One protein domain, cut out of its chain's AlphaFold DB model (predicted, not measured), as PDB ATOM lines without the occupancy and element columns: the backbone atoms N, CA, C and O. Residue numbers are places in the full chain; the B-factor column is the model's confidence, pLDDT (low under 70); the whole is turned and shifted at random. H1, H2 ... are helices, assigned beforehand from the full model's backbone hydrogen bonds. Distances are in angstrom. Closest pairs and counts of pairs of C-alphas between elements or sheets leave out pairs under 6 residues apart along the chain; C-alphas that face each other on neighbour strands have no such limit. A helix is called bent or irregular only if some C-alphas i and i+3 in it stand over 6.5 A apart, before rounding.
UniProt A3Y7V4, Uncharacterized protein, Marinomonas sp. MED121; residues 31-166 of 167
ATOM      1  N   SER A  31     -21.154  78.146  60.095       90.44
ATOM      2  CA  SER A  31     -20.503  77.320  61.110       90.44
ATOM      3  C   SER A  31     -19.250  78.009  61.651       90.44
ATOM      4  O   SER A  31     -18.415  78.502  60.894       90.44
ATOM      5  N   GLY A  32     -19.072  78.007  62.970       90.50
ATOM      6  CA  GLY A  32     -17.927  78.662  63.588       90.50
ATOM      7  C   GLY A  32     -17.976  78.659  65.107       90.50
ATOM      8  O   GLY A  32     -18.509  77.743  65.727       90.50
ATOM      9  N   HIS A  33     -17.351  79.665  65.711       89.25
ATOM     10  CA  HIS A  33     -17.184  79.750  67.165       89.25
ATOM     11  C   HIS A  33     -17.368  81.164  67.723       89.25
ATOM     12  O   HIS A  33     -17.090  81.406  68.896       89.25
ATOM     13  N   THR A  34     -17.752  82.118  66.878       93.81
ATOM     14  CA  THR A  34     -18.051  83.495  67.284       93.81
ATOM     15  C   THR A  34     -19.546  83.658  67.546       93.81
ATOM     16  O   THR A  34     -20.348  82.819  67.146       93.81
ATOM     17  N   ALA A  35     -19.932  84.746  68.215       95.12
ATOM     18  CA  ALA A  35     -21.277  84.969  68.752       95.12
ATOM     19  C   ALA A  35     -22.453  84.622  67.813       95.12
ATOM     20  O   ALA A  35     -23.438  84.037  68.265       95.12
ATOM     21  N   LEU A  36     -22.349  84.963  66.524       95.38
ATOM     22  CA  LEU A  36     -23.416  84.796  65.526       95.38
ATOM     23  C   LEU A  36     -23.229  83.562  64.627       95.38
ATOM     24  O   LEU A  36     -23.862  83.458  63.584       95.38
ATOM     25  N   GLN A  37     -22.351  82.635  65.009       93.12
ATOM     26  CA  GLN A  37     -22.069  81.424  64.243       93.12
ATOM     27  C   GLN A  37     -22.660  80.180  64.900       93.12
ATOM     28  O   GLN A  37     -22.773  80.088  66.131       93.12
ATOM     29  N   VAL A  38     -22.987  79.194  64.069       90.25
ATOM     30  CA  VAL A  38     -23.478  77.887  64.504       90.25
ATOM     31  C   VAL A  38     -22.330  77.101  65.127       90.25
ATOM     32  O   VAL A  38     -21.299  76.865  64.492       90.25
ATOM     33  N   PHE A  39     -22.517  76.676  66.376       87.31
ATOM     34  CA  PHE A  39     -21.552  75.842  67.088       87.31
ATOM     35  C   PHE A  39     -21.774  74.364  66.736       87.31
ATOM     36  O   PHE A  39     -22.391  73.610  67.488       87.31
ATOM     37  N   ASP A  40     -21.308  73.954  65.559       85.62
ATOM     38  CA  ASP A  40     -21.421  72.582  65.055       85.62
ATOM     39  C   ASP A  40     -20.041  71.917  64.868       85.62
ATOM     40  O   ASP A  40     -18.993  72.459  65.226       85.62
ATOM     41  N   GLN A  41     -20.020  70.713  64.290       85.62
ATOM     42  CA  GLN A  41     -18.777  69.979  64.045       85.62
ATOM     43  C   GLN A  41     -17.820  70.717  63.092       85.62
ATOM     44  O   GLN A  41     -16.599  70.620  63.262       85.62
ATOM     45  N   ALA A  42     -18.338  71.439  62.096       87.94
ATOM     46  CA  ALA A  42     -17.520  72.223  61.175       87.94
ATOM     47  C   ALA A  42     -16.929  73.444  61.897       87.94
ATOM     48  O   ALA A  42     -15.724  73.690  61.805       87.94
ATOM     49  N   GLY A  43     -17.737  74.117  62.718       86.94
ATOM     50  CA  GLY A  43     -17.328  75.199  63.601       86.94
ATOM     51  C   GLY A  43     -16.219  74.763  64.550       86.94
ATOM     52  O   GLY A  43     -15.139  75.354  64.541       86.94
ATOM     53  N   ILE A  44     -16.408  73.651  65.268       86.94
ATOM     54  CA  ILE A  44     -15.381  73.049  66.135       86.94
ATOM     55  C   ILE A  44     -14.112  72.737  65.343       86.94
ATOM     56  O   ILE A  44     -13.009  73.039  65.796       86.94
ATOM     57  N   SER A  45     -14.234  72.161  64.148       89.75
ATOM     58  CA  SER A  45     -13.075  71.795  63.326       89.75
ATOM     59  C   SER A  45     -12.269  73.019  62.883       89.75
ATOM     60  O   SER A  45     -11.037  72.951  62.877       89.75
ATOM     61  N   SER A  46     -12.935  74.146  62.620       89.06
ATOM     62  CA  SER A  46     -12.311  75.414  62.222       89.06
ATOM     63  C   SER A  46     -11.628  76.179  63.367       89.06
ATOM     64  O   SER A  46     -10.785  77.036  63.109       89.06
ATOM     65  N   MET A  47     -11.930  75.858  64.634       92.00
ATOM     66  CA  MET A  47     -11.376  76.590  65.779       92.00
ATOM     67  C   MET A  47      -9.844  76.488  65.864       92.00
ATOM     68  O   MET A  47      -9.277  75.398  65.654       92.00
ATOM     69  N   PRO A  48      -9.166  77.572  66.292       95.12
ATOM     70  CA  PRO A  48      -7.758  77.532  66.661       95.12
ATOM     71  C   PRO A  48      -7.468  76.447  67.707       95.12
ATOM     72  O   PRO A  48      -8.261  76.209  68.620       95.12
ATOM     73  N   LEU A  49      -6.295  75.811  67.612       95.19
ATOM     74  CA  LEU A  49      -5.917  74.708  68.506       95.19
ATOM     75  C   LEU A  49      -5.973  75.100  69.989       95.19
ATOM     76  O   LEU A  49      -6.450  74.318  70.808       95.19
ATOM     77  N   TRP A  50      -5.523  76.308  70.333       96.19
ATOM     78  CA  TRP A  50      -5.514  76.773  71.721       96.19
ATOM     79  C   TRP A  50      -6.925  76.804  72.329       96.19
ATOM     80  O   TRP A  50      -7.089  76.449  73.494       96.19
ATOM     81  N   LEU A  51      -7.946  77.150  71.536       93.81
ATOM     82  CA  LEU A  51      -9.334  77.209  71.987       93.81
ATOM     83  C   LEU A  51      -9.901  75.801  72.200       93.81
ATOM     84  O   LEU A  51     -10.545  75.544  73.212       93.81
ATOM     85  N   LYS A  52      -9.585  74.856  71.305       93.50
ATOM     86  CA  LYS A  52      -9.939  73.434  71.481       93.50
ATOM     87  C   LYS A  52      -9.342  72.866  72.771       93.50
ATOM     88  O   LYS A  52     -10.031  72.184  73.528       93.50
ATOM     89  N   VAL A  53      -8.069  73.173  73.035       96.12
ATOM     90  CA  VAL A  53      -7.385  72.774  74.275       96.12
ATOM     91  C   VAL A  53      -8.051  73.420  75.491       96.12
ATOM     92  O   VAL A  53      -8.307  72.724  76.472       96.12
ATOM     93  N   TRP A  54      -8.386  74.711  75.419       96.75
ATOM     94  CA  TRP A  54      -9.087  75.418  76.492       96.75
ATOM     95  C   TRP A  54     -10.443  74.784  76.824       96.75
ATOM     96  O   TRP A  54     -10.711  74.495  77.989       96.75
ATOM     97  N   ILE A  55     -11.262  74.485  75.811       93.44
ATOM     98  CA  ILE A  55     -12.542  73.785  75.988       93.44
ATOM     99  C   ILE A  55     -12.314  72.431  76.670       93.44
ATOM    100  O   ILE A  55     -13.034  72.084  77.603       93.44
ATOM    101  N   GLY A  56     -11.280  71.683  76.272       95.44
ATOM    102  CA  GLY A  56     -10.910  70.427  76.930       95.44
ATOM    103  C   GLY A  56     -10.592  70.597  78.420       95.44
ATOM    104  O   GLY A  56     -11.122  69.854  79.248       95.44
ATOM    105  N   ILE A  57      -9.777  71.597  78.776       97.38
ATOM    106  CA  ILE A  57      -9.449  71.929  80.174       97.38
ATOM    107  C   ILE A  57     -10.724  72.257  80.951       97.38
ATOM    108  O   ILE A  57     -10.981  71.657  81.995       97.38
ATOM    109  N   MET A  58     -11.545  73.155  80.411       96.94
ATOM    110  CA  MET A  58     -12.810  73.581  80.999       96.94
ATOM    111  C   MET A  58     -13.729  72.387  81.286       96.94
ATOM    112  O   MET A  58     -14.182  72.213  82.419       96.94
ATOM    113  N   MET A  59     -13.929  71.510  80.298       95.19
ATOM    114  CA  MET A  59     -14.760  70.310  80.430       95.19
ATOM    115  C   MET A  59     -14.250  69.373  81.527       95.19
ATOM    116  O   MET A  59     -15.035  68.899  82.346       95.19
ATOM    117  N   ILE A  60     -12.938  69.129  81.595       97.75
ATOM    118  CA  ILE A  60     -12.338  68.272  82.627       97.75
ATOM    119  C   ILE A  60     -12.483  68.907  84.018       97.75
ATOM    120  O   ILE A  60     -12.795  68.215  84.992       97.75
ATOM    121  N   THR A  61     -12.296  70.222  84.142       98.19
ATOM    122  CA  THR A  61     -12.455  70.931  85.419       98.19
ATOM    123  C   THR A  61     -13.901  70.875  85.923       98.19
ATOM    124  O   THR A  61     -14.119  70.570  87.098       98.19
ATOM    125  N   PHE A  62     -14.898  71.067  85.055       97.06
ATOM    126  CA  PHE A  62     -16.311  70.891  85.418       97.06
ATOM    127  C   PHE A  62     -16.660  69.440  85.744       97.06
ATOM    128  O   PHE A  62     -17.234  69.180  86.803       97.06
ATOM    129  N   ALA A  63     -16.248  68.485  84.908       96.25
ATOM    130  CA  ALA A  63     -16.522  67.066  85.124       96.25
ATOM    131  C   ALA A  63     -15.905  66.545  86.432       96.25
ATOM    132  O   ALA A  63     -16.562  65.832  87.189       96.25
ATOM    133  N   SER A  64     -14.674  66.951  86.758       97.69
ATOM    134  CA  SER A  64     -14.028  66.581  88.028       97.69
ATOM    135  C   SER A  64     -14.751  67.131  89.264       97.69
ATOM    136  O   SER A  64     -14.611  66.569  90.351       97.69
ATOM    137  N   GLY A  65     -15.608  68.149  89.104       97.00
ATOM    138  CA  GLY A  65     -16.500  68.637  90.157       97.00
ATOM    139  C   GLY A  65     -17.447  67.566  90.702       97.00
ATOM    140  O   GLY A  65     -17.788  67.608  91.887       97.00
ATOM    141  N   LEU A  66     -17.797  66.555  89.894       96.75
ATOM    142  CA  LEU A  66     -18.636  65.419  90.301       96.75
ATOM    143  C   LEU A  66     -18.057  64.642  91.489       96.75
ATOM    144  O   LEU A  66     -18.809  64.072  92.275       96.75
ATOM    145  N   LEU A  67     -16.738  64.661  91.677       97.75
ATOM    146  CA  LEU A  67     -16.089  64.005  92.814       97.75
ATOM    147  C   LEU A  67     -16.408  64.693  94.152       97.75
ATOM    148  O   LEU A  67     -16.307  64.076  95.213       97.75
ATOM    149  N   PHE A  68     -16.815  65.964  94.116       97.81
ATOM    150  CA  PHE A  68     -16.978  66.808  95.298       97.81
ATOM    151  C   PHE A  68     -18.439  67.126  95.635       97.81
ATOM    152  O   PHE A  68     -18.708  67.602  96.740       97.81
ATOM    153  N   VAL A  69     -19.394  66.836  94.742       97.50
ATOM    154  CA  VAL A  69     -20.811  67.231  94.899       97.50
ATOM    155  C   VAL A  69     -21.461  66.690  96.169       97.50
ATOM    156  O   VAL A  69     -22.321  67.348  96.748       97.50
ATOM    157  N   TRP A  70     -21.051  65.520  96.657       95.62
ATOM    158  CA  TRP A  70     -21.658  64.922  97.849       95.62
ATOM    159  C   TRP A  70     -21.303  65.681  99.126       95.62
ATOM    160  O   TRP A  70     -22.170  65.887  99.972       95.62
ATOM    161  N   LYS A  71     -20.058  66.155  99.239       95.50
ATOM    162  CA  LYS A  71     -19.541  66.810 100.450       95.50
ATOM    163  C   LYS A  71     -19.577  68.333 100.381       95.50
ATOM    164  O   LYS A  71     -19.739  68.980 101.409       95.50
ATOM    165  N   HIS A  72     -19.454  68.909  99.187       96.50
ATOM    166  CA  HIS A  72     -19.264  70.344  99.015       96.50
ATOM    167  C   HIS A  72     -20.436  70.965  98.246       96.50
ATOM    168  O   HIS A  72     -20.557  70.756  97.038       96.50
ATOM    169  N   PRO A  73     -21.274  71.793  98.899       95.81
ATOM    170  CA  PRO A  73     -22.360  72.502  98.224       95.81
ATOM    171  C   PRO A  73     -21.888  73.348  97.036       95.81
ATOM    172  O   PRO A  73     -22.556  73.374  96.011       95.81
ATOM    173  N   ILE A  74     -20.709  73.978  97.127       97.12
ATOM    174  CA  ILE A  74     -20.119  74.776  96.035       97.12
ATOM    175  C   ILE A  74     -19.909  73.927  94.771       97.12
ATOM    176  O   ILE A  74     -20.166  74.397  93.666       97.12
ATOM    177  N   ALA A  75     -19.518  72.657  94.920       97.88
ATOM    178  CA  ALA A  75     -19.375  71.755  93.781       97.88
ATOM    179  C   ALA A  75     -20.719  71.439  93.114       97.88
ATOM    180  O   ALA A  75     -20.772  71.323  91.894       97.88
ATOM    181  N   ARG A  76     -21.818  71.374  93.882       98.12
ATOM    182  CA  ARG A  76     -23.172  71.208  93.324       98.12
ATOM    183  C   ARG A  76     -23.574  72.403  92.471       98.12
ATOM    184  O   ARG A  76     -24.163  72.205  91.421       98.12
ATOM    185  N   TRP A  77     -23.223  73.617  92.893       98.19
ATOM    186  CA  TRP A  77     -23.475  74.822  92.102       98.19
ATOM    187  C   TRP A  77     -22.645  74.857  90.821       98.19
ATOM    188  O   TRP A  77     -23.189  75.178  89.774       98.19
ATOM    189  N   ALA A  78     -21.364  74.481  90.872       97.88
ATOM    190  CA  ALA A  78     -20.524  74.425  89.675       97.88
ATOM    191  C   ALA A  78     -21.010  73.357  88.679       97.88
ATOM    192  O   ALA A  78     -21.225  73.650  87.509       97.88
ATOM    193  N   VAL A  79     -21.242  72.128  89.148       97.38
ATOM    194  CA  VAL A  79     -21.736  71.028  88.302       97.38
ATOM    195  C   VAL A  79     -23.156  71.303  87.813       97.38
ATOM    196  O   VAL A  79     -23.451  71.101  86.643       97.38
ATOM    197  N   GLY A  80     -24.037  71.796  88.684       96.88
ATOM    198  CA  GLY A  80     -25.397  72.180  88.318       96.88
ATOM    199  C   GLY A  80     -25.404  73.295  87.278       96.88
ATOM    200  O   GLY A  80     -26.084  73.170  86.271       96.88
ATOM    201  N   GLY A  81     -24.587  74.334  87.459       95.81
ATOM    202  CA  GLY A  81     -24.422  75.407  86.480       95.81
ATOM    203  C   GLY A  81     -23.891  74.923  85.129       95.81
ATOM    204  O   GLY A  81     -24.244  75.470  84.092       95.81
ATOM    205  N   PHE A  82     -23.084  73.866  85.118       94.56
ATOM    206  CA  PHE A  82     -22.632  73.225  83.888       94.56
ATOM    207  C   PHE A  82     -23.722  72.382  83.214       94.56
ATOM    208  O   PHE A  82     -23.857  72.426  81.997       94.56
ATOM    209  N   LEU A  83     -24.515  71.633  83.984       94.00
ATOM    210  CA  LEU A  83     -25.515  70.705  83.444       94.00
ATOM    211  C   LEU A  83     -26.847  71.373  83.081       94.00
ATOM    212  O   LEU A  83     -27.476  70.984  82.101       94.00
ATOM    213  N   MET A  84     -27.287  72.370  83.850       93.12
ATOM    214  CA  MET A  84     -28.587  73.022  83.663       93.12
ATOM    215  C   MET A  84     -28.795  73.629  82.269       93.12
ATOM    216  O   MET A  84     -29.876  73.412  81.721       93.12
ATOM    217  N   PRO A  85     -27.817  74.319  81.647       89.38
ATOM    218  CA  PRO A  85     -27.952  74.828  80.284       89.38
ATOM    219  C   PRO A  85     -28.440  73.794  79.267       89.38
ATOM    220  O   PRO A  85     -29.310  74.106  78.458       89.38
ATOM    221  N   PHE A  86     -27.943  72.555  79.348       86.44
ATOM    222  CA  PHE A  86     -28.332  71.473  78.440       86.44
ATOM    223  C   PHE A  86     -29.807  71.086  78.561       86.44
ATOM    224  O   PHE A  86     -30.351  70.498  77.640       86.44
ATOM    225  N   LEU A  87     -30.452  71.387  79.690       88.00
ATOM    226  CA  LEU A  87     -31.838  71.002  79.952       88.00
ATOM    227  C   LEU A  87     -32.836  72.107  79.614       88.00
ATOM    228  O   LEU A  87     -33.981  71.805  79.301       88.00
ATOM    229  N   VAL A  88     -32.435  73.376  79.738       89.06
ATOM    230  CA  VAL A  88     -33.389  74.497  79.695       89.06
ATOM    231  C   VAL A  88     -33.053  75.564  78.664       89.06
ATOM    232  O   VAL A  88     -33.955  76.273  78.230       89.06
ATOM    233  N   MET A  89     -31.790  75.708  78.250       87.44
ATOM    234  CA  MET A  89     -31.396  76.853  77.424       87.44
ATOM    235  C   MET A  89     -32.011  76.789  76.024       87.44
ATOM    236  O   MET A  89     -32.433  77.816  75.502       87.44
ATOM    237  N   GLY A  90     -32.111  75.593  75.437       84.88
ATOM    238  CA  GLY A  90     -32.755  75.407  74.134       84.88
ATOM    239  C   GLY A  90     -34.206  75.890  74.124       84.88
ATOM    240  O   GLY A  90     -34.596  76.642  73.236       84.88
ATOM    241  N   GLU A  91     -34.971  75.527  75.155       86.50
ATOM    242  CA  GLU A  91     -36.368  75.946  75.314       86.50
ATOM    243  C   GLU A  91     -36.491  77.452  75.575       86.50
ATOM    244  O   GLU A  91     -37.363  78.103  75.008       86.50
ATOM    245  N   ILE A  92     -35.595  78.033  76.384       88.81
ATOM    246  CA  ILE A  92     -35.567  79.483  76.642       88.81
ATOM    247  C   ILE A  92     -35.307  80.256  75.344       88.81
ATOM    248  O   ILE A  92     -36.031  81.198  75.037       88.81
ATOM    249  N   ILE A  93     -34.294  79.854  74.574       88.62
ATOM    250  CA  ILE A  93     -33.933  80.506  73.309       88.62
ATOM    251  C   ILE A  93     -35.062  80.373  72.280       88.62
ATOM    252  O   ILE A  93     -35.405  81.354  71.620       88.62
ATOM    253  N   ASN A  94     -35.701  79.204  72.206       84.94
ATOM    254  CA  ASN A  94     -36.866  78.984  71.352       84.94
ATOM    255  C   ASN A  94     -38.052  79.876  71.762       84.94
ATOM    256  O   ASN A  94     -38.622  80.562  70.919       84.94
ATOM    257  N   ALA A  95     -38.370  79.947  73.057       88.25
ATOM    258  CA  ALA A  95     -39.452  80.790  73.570       88.25
ATOM    259  C   ALA A  95     -39.231  82.291  73.305       88.25
ATOM    260  O   ALA A  95     -40.200  83.040  73.188       88.25
ATOM    261  N   LEU A  96     -37.974  82.732  73.189       88.69
ATOM    262  CA  LEU A  96     -37.607  84.096  72.789       88.69
ATOM    263  C   LEU A  96     -37.675  84.327  71.268       88.69
ATOM    264  O   LEU A  96     -37.541  85.463  70.820       88.69
ATOM    265  N   GLY A  97     -37.876  83.275  70.469       88.62
ATOM    266  CA  GLY A  97     -37.828  83.338  69.009       88.62
ATOM    267  C   GLY A  97     -36.420  83.574  68.458       88.62
ATOM    268  O   GLY A  97     -36.276  84.087  67.350       88.62
ATOM    269  N   TRP A  98     -35.379  83.257  69.231       90.12
ATOM    270  CA  TRP A  98     -33.986  83.491  68.848       90.12
ATOM    271  C   TRP A  98     -33.334  82.209  68.305       90.12
ATOM    272  O   TRP A  98     -33.683  81.107  68.732       90.12
ATOM    273  N   PRO A  99     -32.359  82.306  67.382       89.94
ATOM    274  CA  PRO A  99     -31.631  81.140  66.892       89.94
ATOM    275  C   PRO A  99     -30.593  80.664  67.916       89.94
ATOM    276  O   PRO A  99     -29.900  81.468  68.546       89.94
ATOM    277  N   PHE A 100     -30.427  79.348  68.052       88.75
ATOM    278  CA  PHE A 100     -29.420  78.761  68.938       88.75
ATOM    279  C   PHE A 100     -28.020  78.825  68.300       88.75
ATOM    280  O   PHE A 100     -27.646  77.972  67.497       88.75
ATOM    281  N   LEU A 101     -27.252  79.860  68.652       92.38
ATOM    282  CA  LEU A 101     -25.903  80.146  68.132       92.38
ATOM    283  C   LEU A 101     -24.859  80.128  69.259       92.38
ATOM    284  O   LEU A 101     -25.212  80.091  70.438       92.38
ATOM    285  N   SER A 102     -23.568  80.203  68.923       92.00
ATOM    286  CA  SER A 102     -22.470  80.200  69.911       92.00
ATOM    287  C   SER A 102     -22.636  81.266  71.006       92.00
ATOM    288  O   SER A 102     -22.333  81.012  72.169       92.00
ATOM    289  N   GLY A 103     -23.187  82.440  70.678       94.69
ATOM    290  CA  GLY A 103     -23.484  83.489  71.656       94.69
ATOM    291  C   GLY A 103     -24.554  83.111  72.687       94.69
ATOM    292  O   GLY A 103     -24.499  83.575  73.822       94.69
ATOM    293  N   SER A 104     -25.482  82.209  72.348       94.06
ATOM    294  CA  SER A 104     -26.442  81.658  73.317       94.06
ATOM    295  C   SER A 104     -25.780  80.697  74.314       94.06
ATOM    296  O   SER A 104     -26.174  80.648  75.478       94.06
ATOM    297  N   ILE A 105     -24.724  79.987  73.891       93.88
ATOM    298  CA  ILE A 105     -23.901  79.143  74.768       93.88
ATOM    299  C   ILE A 105     -23.119  80.028  75.747       93.88
ATOM    300  O   ILE A 105     -23.164  79.791  76.954       93.88
ATOM    301  N   ALA A 106     -22.485  81.091  75.243       96.75
ATOM    302  CA  ALA A 106     -21.838  82.105  76.074       96.75
ATOM    303  C   ALA A 106     -22.816  82.715  77.096       96.75
ATOM    304  O   ALA A 106     -22.508  82.800  78.286       96.75
ATOM    305  N   LEU A 107     -24.035  83.052  76.662       97.12
ATOM    306  CA  LEU A 107     -25.067  83.604  77.540       97.12
ATOM    307  C   LEU A 107     -25.452  82.611  78.640       97.12
ATOM    308  O   LEU A 107     -25.606  82.992  79.803       97.12
ATOM    309  N   ALA A 108     -25.552  81.327  78.297       96.38
ATOM    310  CA  ALA A 108     -25.801  80.282  79.273       96.38
ATOM    311  C   ALA A 108     -24.661  80.168  80.296       96.38
ATOM    312  O   ALA A 108     -24.936  80.055  81.491       96.38
ATOM    313  N   HIS A 109     -23.394  80.260  79.883       97.62
ATOM    314  CA  HIS A 109     -22.277  80.282  80.833       97.62
ATOM    315  C   HIS A 109     -22.421  81.431  81.833       97.62
ATOM    316  O   HIS A 109     -22.345  81.205  83.042       97.62
ATOM    317  N   LEU A 110     -22.711  82.647  81.360       98.12
ATOM    318  CA  LEU A 110     -22.886  83.800  82.246       98.12
ATOM    319  C   LEU A 110     -24.016  83.577  83.250       98.12
ATOM    320  O   LEU A 110     -23.826  83.795  84.443       98.12
ATOM    321  N   ILE A 111     -25.181  83.113  82.803       97.75
ATOM    322  CA  ILE A 111     -26.342  82.930  83.683       97.75
ATOM    323  C   ILE A 111     -26.092  81.798  84.684       97.75
ATOM    324  O   ILE A 111     -26.259  81.974  85.893       97.75
ATOM    325  N   PHE A 112     -25.678  80.630  84.195       97.81
ATOM    326  CA  PHE A 112     -25.666  79.410  84.995       97.81
ATOM    327  C   PHE A 112     -24.372  79.217  85.793       97.81
ATOM    328  O   PHE A 112     -24.408  78.567  86.840       97.81
ATOM    329  N   TRP A 113     -23.236  79.788  85.376       98.25
ATOM    330  CA  TRP A 113     -21.974  79.659  86.122       98.25
ATOM    331  C   TRP A 113     -21.770  80.780  87.143       98.25
ATOM    332  O   TRP A 113     -21.038  80.584  88.116       98.25
ATOM    333  N   THR A 114     -22.450  81.923  86.994       98.31
ATOM    334  CA  THR A 114     -22.333  83.054  87.934       98.31
ATOM    335  C   THR A 114     -22.625  82.670  89.388       98.31
ATOM    336  O   THR A 114     -21.815  83.026  90.247       98.31
ATOM    337  N   PRO A 115     -23.683  81.904  89.726       98.25
ATOM    338  CA  PRO A 115     -23.908  81.480  91.109       98.25
ATOM    339  C   PRO A 115     -22.717  80.712  91.703       98.25
ATOM    340  O   PRO A 115     -22.316  80.961  92.842       98.25
ATOM    341  N   ALA A 116     -22.107  79.816  90.921       98.12
ATOM    342  CA  ALA A 116     -20.925  79.075  91.346       98.12
ATOM    343  C   ALA A 116     -19.718  80.004  91.537       98.12
ATOM    344  O   ALA A 116     -19.037  79.914  92.561       98.12
ATOM    345  N   LEU A 117     -19.486  80.930  90.600       98.44
ATOM    346  CA  LEU A 117     -18.407  81.912  90.686       98.44
ATOM    347  C   LEU A 117     -18.536  82.798  91.928       98.44
ATOM    348  O   LEU A 117     -17.562  82.975  92.659       98.44
ATOM    349  N   LEU A 118     -19.735  83.312  92.205       98.44
ATOM    350  CA  LEU A 118     -19.995  84.136  93.386       98.44
ATOM    351  C   LEU A 118     -19.659  83.378  94.672       98.44
ATOM    352  O   LEU A 118     -18.989  83.917  95.553       98.44
ATOM    353  N   LEU A 119     -20.059  82.109  94.774       98.19
ATOM    354  CA  LEU A 119     -19.735  81.278  95.934       98.19
ATOM    355  C   LEU A 119     -18.234  80.996  96.054       98.19
ATOM    356  O   LEU A 119     -17.702  81.039  97.164       98.19
ATOM    357  N   LEU A 120     -17.549  80.739  94.939       98.38
ATOM    358  CA  LEU A 120     -16.102  80.524  94.907       98.38
ATOM    359  C   LEU A 120     -15.336  81.773  95.364       98.38
ATOM    360  O   LEU A 120     -14.441  81.663  96.199       98.38
ATOM    361  N   LEU A 121     -15.720  82.960  94.890       98.25
ATOM    362  CA  LEU A 121     -15.056  84.223  95.230       98.25
ATOM    363  C   LEU A 121     -15.403  84.741  96.629       98.25
ATOM    364  O   LEU A 121     -14.557  85.365  97.279       98.25
ATOM    365  N   TRP A 122     -16.622  84.483  97.108       98.06
ATOM    366  CA  TRP A 122     -17.044  84.865  98.453       98.06
ATOM    367  C   TRP A 122     -16.446  83.923  99.494       98.06
ATOM    368  O   TRP A 122     -15.736  84.365 100.395       98.06
ATOM    369  N   LYS A 123     -16.719  82.618  99.392       97.44
ATOM    370  CA  LYS A 123     -16.299  81.644 100.411       97.44
ATOM    371  C   LYS A 123     -14.815  81.300 100.319       97.44
ATOM    372  O   LYS A 123     -14.256  80.843 101.307       97.44
ATOM    373  N   ARG A 124     -14.191  81.519  99.155       97.25
ATOM    374  CA  ARG A 124     -12.758  81.299  98.891       97.25
ATOM    375  C   ARG A 124     -12.255  79.940  99.398       97.25
ATOM    376  O   ARG A 124     -11.233  79.894 100.085       97.25
ATOM    377  N   PRO A 125     -12.923  78.818  99.052       96.88
ATOM    378  CA  PRO A 125     -12.541  77.491  99.543       96.88
ATOM    379  C   PRO A 125     -11.098  77.109  99.186       96.88
ATOM    380  O   PRO A 125     -10.487  76.318  99.890       96.88
ATOM    381  N   PHE A 126     -10.520  77.702  98.139       97.19
ATOM    382  CA  PHE A 126      -9.123  77.508  97.758       97.19
ATOM    383  C   PHE A 126      -8.114  78.053  98.791       97.19
ATOM    384  O   PHE A 126      -7.008  77.516  98.911       97.19
ATOM    385  N   LEU A 127      -8.492  79.061  99.585       97.50
ATOM    386  CA  LEU A 127      -7.668  79.618 100.666       97.50
ATOM    387  C   LEU A 127      -7.973  79.004 102.040       97.50
ATOM    388  O   LEU A 127      -7.188  79.188 102.965       97.50
ATOM    389  N   ASP A 128      -9.079  78.273 102.182       96.12
ATOM    390  CA  ASP A 128      -9.495  77.687 103.458       96.12
ATOM    391  C   ASP A 128      -8.683  76.424 103.778       96.12
ATOM    392  O   ASP A 128      -8.834  75.379 103.142       96.12
ATOM    393  N   THR A 129      -7.815  76.506 104.789       95.31
ATOM    394  CA  THR A 129      -6.964  75.393 105.237       95.31
ATOM    395  C   THR A 129      -7.742  74.255 105.892       95.31
ATOM    396  O   THR A 129      -7.188  73.168 106.029       95.31
ATOM    397  N   ASN A 130      -9.008  74.467 106.264       95.88
ATOM    398  CA  ASN A 130      -9.869  73.411 106.801       95.88
ATOM    399  C   ASN A 130     -10.413  72.482 105.704       95.88
ATOM    400  O   ASN A 130     -10.944  71.414 105.999       95.88
ATOM    401  N   GLN A 131     -10.285  72.870 104.432       95.31
ATOM    402  CA  GLN A 131     -10.658  72.029 103.301       95.31
ATOM    403  C   GLN A 131      -9.519  71.079 102.917       95.31
ATOM    404  O   GLN A 131      -8.338  71.430 102.953       95.31
ATOM    405  N   GLY A 132      -9.874  69.881 102.448       96.31
ATOM    406  CA  GLY A 132      -8.897  68.947 101.889       96.31
ATOM    407  C   GLY A 132      -8.179  69.535 100.669       96.31
ATOM    408  O   GLY A 132      -8.809  70.157  99.811       96.31
ATOM    409  N   ILE A 133      -6.868  69.291 100.562       97.50
ATOM    410  CA  ILE A 133      -6.012  69.787  99.465       97.50
ATOM    411  C   ILE A 133      -6.630  69.559  98.069       97.50
ATOM    412  O   ILE A 133      -6.647  70.515  97.289       97.50
ATOM    413  N   PRO A 134      -7.203  68.380  97.737       97.81
ATOM    414  CA  PRO A 134      -7.792  68.162  96.415       97.81
ATOM    415  C   PRO A 134      -8.932  69.133  96.089       97.81
ATOM    416  O   PRO A 134      -8.974  69.685  94.991       97.81
ATOM    417  N   PHE A 135      -9.826  69.391  97.049       98.19
ATOM    418  CA  PHE A 135     -10.943  70.315  96.851       98.19
ATOM    419  C   PHE A 135     -10.458  71.759  96.716       98.19
ATOM    420  O   PHE A 135     -10.965  72.507  95.884       98.19
ATOM    421  N   ARG A 136      -9.429  72.145  97.480       98.25
ATOM    422  CA  ARG A 136      -8.819  73.477  97.386       98.25
ATOM    423  C   ARG A 136      -8.248  73.728  95.994       98.25
ATOM    424  O   ARG A 136      -8.603  74.729  95.377       98.25
ATOM    425  N   ILE A 137      -7.441  72.796  95.485       98.44
ATOM    426  CA  ILE A 137      -6.851  72.877  94.139       98.44
ATOM    427  C   ILE A 137      -7.949  72.917  93.078       98.44
ATOM    428  O   ILE A 137      -7.938  73.800  92.222       98.44
ATOM    429  N   TRP A 138      -8.924  72.010  93.161       98.62
ATOM    430  CA  TRP A 138     -10.045  71.983  92.224       98.62
ATOM    431  C   TRP A 138     -10.823  73.302  92.234       98.62
ATOM    432  O   TRP A 138     -11.106  73.853  91.177       98.62
ATOM    433  N   SER A 139     -11.121  73.855  93.410       98.56
ATOM    434  CA  SER A 139     -11.868  75.109  93.515       98.56
ATOM    435  C   SER A 139     -11.076  76.313  92.993       98.56
ATOM    436  O   SER A 139     -11.669  77.213  92.400       98.56
ATOM    437  N   ALA A 140      -9.745  76.317  93.134       98.56
ATOM    438  CA  ALA A 140      -8.879  77.327  92.530       98.56
ATOM    439  C   ALA A 140      -8.909  77.226  90.998       98.56
ATOM    440  O   ALA A 140      -9.143  78.225  90.319       98.56
ATOM    441  N   ALA A 141      -8.746  76.011  90.464       98.62
ATOM    442  CA  ALA A 141      -8.810  75.750  89.029       98.62
ATOM    443  C   ALA A 141     -10.180  76.129  88.449       98.62
ATOM    444  O   ALA A 141     -10.243  76.847  87.459       98.62
ATOM    445  N   MET A 142     -11.272  75.730  89.107       98.62
ATOM    446  CA  MET A 142     -12.641  76.078  88.725       98.62
ATOM    447  C   MET A 142     -12.856  77.594  88.694       98.62
ATOM    448  O   MET A 142     -13.416  78.121  87.738       98.62
ATOM    449  N   THR A 143     -12.362  78.307  89.710       98.69
ATOM    450  CA  THR A 143     -12.431  79.776  89.749       98.69
ATOM    451  C   THR A 143     -11.700  80.385  88.553       98.69
ATOM    452  O   THR A 143     -12.253  81.244  87.874       98.69
ATOM    453  N   GLY A 144     -10.482  79.914  88.263       98.50
ATOM    454  CA  GLY A 144      -9.700  80.374  87.114       98.50
ATOM    455  C   GLY A 144     -10.376  80.087  85.772       98.50
ATOM    456  O   GLY A 144     -10.422  80.967  84.919       98.50
ATOM    457  N   VAL A 145     -10.948  78.889  85.608       98.56
ATOM    458  CA  VAL A 145     -11.685  78.488  84.401       98.56
ATOM    459  C   VAL A 145     -12.874  79.404  84.154       98.56
ATOM    460  O   VAL A 145     -12.981  79.962  83.065       98.56
ATOM    461  N   ILE A 146     -13.736  79.609  85.153       98.50
ATOM    462  CA  ILE A 146     -14.923  80.452  84.970       98.50
ATOM    463  C   ILE A 146     -14.511  81.897  84.661       98.50
ATOM    464  O   ILE A 146     -15.027  82.484  83.716       98.50
ATOM    465  N   LEU A 147     -13.555  82.460  85.410       98.50
ATOM    466  CA  LEU A 147     -13.100  83.837  85.193       98.50
ATOM    467  C   LEU A 147     -12.510  84.047  83.797       98.50
ATOM    468  O   LEU A 147     -12.814  85.047  83.155       98.50
ATOM    469  N   PHE A 148     -11.670  83.122  83.330       98.25
ATOM    470  CA  PHE A 148     -11.064  83.234  82.009       98.25
ATOM    471  C   PHE A 148     -12.105  83.077  80.895       98.25
ATOM    472  O   PHE A 148     -12.105  83.873  79.960       98.25
ATOM    473  N   SER A 149     -13.023  82.110  81.006       97.75
ATOM    474  CA  SER A 149     -14.106  81.942  80.028       97.75
ATOM    475  C   SER A 149     -15.017  83.171  79.970       97.75
ATOM    476  O   SER A 149     -15.332  83.637  78.877       97.75
ATOM    477  N   PHE A 150     -15.323  83.785  81.119       98.25
ATOM    478  CA  PHE A 150     -16.177  84.974  81.193       98.25
ATOM    479  C   PHE A 150     -15.648  86.168  80.388       98.25
ATOM    480  O   PHE A 150     -16.448  86.970  79.915       98.25
ATOM    481  N   ILE A 151     -14.335  86.276  80.158       97.19
ATOM    482  CA  ILE A 151     -13.764  87.321  79.290       97.19
ATOM    483  C   ILE A 151     -14.345  87.226  77.871       97.19
ATOM    484  O   ILE A 151     -14.687  88.244  77.267       97.19
ATOM    485  N   PHE A 152     -14.476  86.007  77.344       95.94
ATOM    486  CA  PHE A 152     -15.038  85.757  76.018       95.94
ATOM    487  C   PHE A 152     -16.562  85.700  76.062       95.94
ATOM    488  O   PHE A 152     -17.214  86.293  75.202       95.94
ATOM    489  N   ASP A 153     -17.123  85.057  77.092       97.62
ATOM    490  CA  ASP A 153     -18.567  84.869  77.202       97.62
ATOM    491  C   ASP A 153     -19.300  86.212  77.318       97.62
ATOM    492  O   ASP A 153     -20.337  86.389  76.688       97.62
ATOM    493  N   ILE A 154     -18.758  87.194  78.054       98.19
ATOM    494  CA  ILE A 154     -19.353  88.540  78.156       98.19
ATOM    495  C   ILE A 154     -19.455  89.198  76.778       98.19
ATOM    496  O   ILE A 154     -20.525  89.683  76.408       98.19
ATOM    497  N   ARG A 155     -18.362  89.194  76.004       97.25
ATOM    498  CA  ARG A 155     -18.333  89.791  74.663       97.25
ATOM    499  C   ARG A 155     -19.337  89.104  73.741       97.25
ATOM    500  O   ARG A 155     -20.125  89.782  73.086       97.25
ATOM    501  N   ASP A 156     -19.305  87.777  73.685       97.31
ATOM    502  CA  ASP A 156     -20.106  87.023  72.719       97.31
ATOM    503  C   ASP A 156     -21.593  87.030  73.086       97.31
ATOM    504  O   ASP A 156     -22.440  87.171  72.203       97.31
ATOM    505  N   SER A 157     -21.917  86.995  74.382       97.06
ATOM    506  CA  SER A 157     -23.290  87.183  74.865       97.06
ATOM    507  C   SER A 157     -23.813  88.571  74.530       97.06
ATOM    508  O   SER A 157     -24.952  88.704  74.098       97.06
ATOM    509  N   PHE A 158     -22.992  89.610  74.703       97.44
ATOM    510  CA  PHE A 158     -23.394  90.978  74.390       97.44
ATOM    511  C   PHE A 158     -23.688  91.155  72.896       97.44
ATOM    512  O   PHE A 158     -24.735  91.695  72.540       97.44
ATOM    513  N   ILE A 159     -22.812  90.656  72.015       96.56
ATOM    514  CA  ILE A 159     -23.031  90.687  70.558       96.56
ATOM    515  C   ILE A 159     -24.319  89.942  70.193       96.56
ATOM    516  O   ILE A 159     -25.128  90.445  69.422       96.56
ATOM    517  N   TYR A 160     -24.532  88.757  70.764       95.88
ATOM    518  CA  TYR A 160     -25.714  87.950  70.483       95.88
ATOM    519  C   TYR A 160     -27.009  88.617  70.963       95.88
ATOM    520  O   TYR A 160     -27.951  88.764  70.188       95.88
ATOM    521  N   VAL A 161     -27.049  89.081  72.215       95.88
ATOM    522  CA  VAL A 161     -28.234  89.739  72.778       95.88
ATOM    523  C   VAL A 161     -28.535  91.037  72.037       95.88
ATOM    524  O   VAL A 161     -29.679  91.232  71.643       95.88
ATOM    525  N   SER A 162     -27.549  91.903  71.786       95.81
ATOM    526  CA  SER A 162     -27.778  93.153  71.033       95.81
ATOM    527  C   SER A 162     -28.326  92.892  69.627       95.81
ATOM    528  O   SER A 162     -29.236  93.584  69.183       95.81
ATOM    529  N   HIS A 163     -27.860  91.834  68.956       93.75
ATOM    530  CA  HIS A 163     -28.343  91.477  67.624       93.75
ATOM    531  C   HIS A 163     -29.823  91.052  67.599       93.75
ATOM    532  O   HIS A 163     -30.535  91.409  66.663       93.75
ATOM    533  N   PHE A 164     -30.302  90.314  68.608       91.88
ATOM    534  CA  PHE A 164     -31.659  89.736  68.601       91.88
ATOM    535  C   PHE A 164     -32.678  90.432  69.515       91.88
ATOM    536  O   PHE A 164     -33.879  90.221  69.355       91.88
ATOM    537  N   SER A 165     -32.241  91.268  70.461       86.62
ATOM    538  CA  SER A 165     -33.137  91.957  71.409       86.62
ATOM    539  C   SER A 165     -33.555  93.370  70.987       86.62
ATOM    540  O   SER A 165     -34.356  93.982  71.690       86.62
ATOM    541  N   ALA A 166     -33.067  93.873  69.843       66.38
ATOM    542  CA  ALA A 166     -33.317  95.240  69.363       66.38
ATOM    543  C   ALA A 166     -32.986  96.336  70.404       66.38
ATOM    544  O   ALA A 166     -33.677  97.355  70.478       66.38
TER     545      ALA A 166
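AT A GLANCE: This is residues 31 to 166 of the 167 residues of an uncharacterized protein of Marinomonas sp. MED121 (UniProt A3Y7V4). What is the main picture? Long kinked H5 spans most of the length; bent H4 crosses it, H3 packs on H4, and H2 slants away toward short H1. What makes it up? The 136 printed residues hold five named helices, H1 to H5 in order, and no named strand. It is all helix and compact, radius of gyration of the C-alphas 15.7 A, spanning 48 by 32 by 22 A.

IN THESE COORDINATES: Where is H5? Residues 133 to 165, 44.9 A, from C-alpha 133 at (-6.012, 69.787, 99.465) to C-alpha 165 at (-33.137, 91.957, 71.409), form H5. Where are the others? H4, residues 102 to 123, one helix by its hydrogen bonds, is bent: C-alphas 112 and 115 are 6.7 A apart, giving arms H4a to 112 and H4b from 115. H3, residues 73 to 95, 31.1 A, is irregular: C-alphas 87 and 90 are 7.4 A apart. H2 is residues 49 to 67, 28.4 A, and H1 residues 41 to 46.

HOW THE PARTS SIT: What touches H5? H4a touches residues 150 to 161 of H5 alone, closest C-alphas Ala 106 and Asp 153, 4.4 A, at a steep tilt of 52 degrees, opposite ways. H2 touches it with residues 58 to 65 alone, closest C-alphas Met 58 and Val 145, 6.1 A. Where are H3 and H1? H3 touches H4a, closest C-alphas Gly 81 and Phe 112, 4.4 A. H1 and H2 are close but not clearly touching, closest C-alphas Ile 44 and Lys 52, 7.6 A. Are the backbones complete? Every O i to N i+4 pair is within hydrogen-bond range in H1, H4a and H4b, against 13 of 15 in H2, 14 of 19 in H3 and 26 of 29 in H5.

THE WHOLE: How large is it? The C-alphas farthest apart, of Asn 130 and Ala 166, are 49.3 A apart. Is it unbroken and confident? The printed part has no cut and no long link, and residue 166 alone is under 70 in pLDDT.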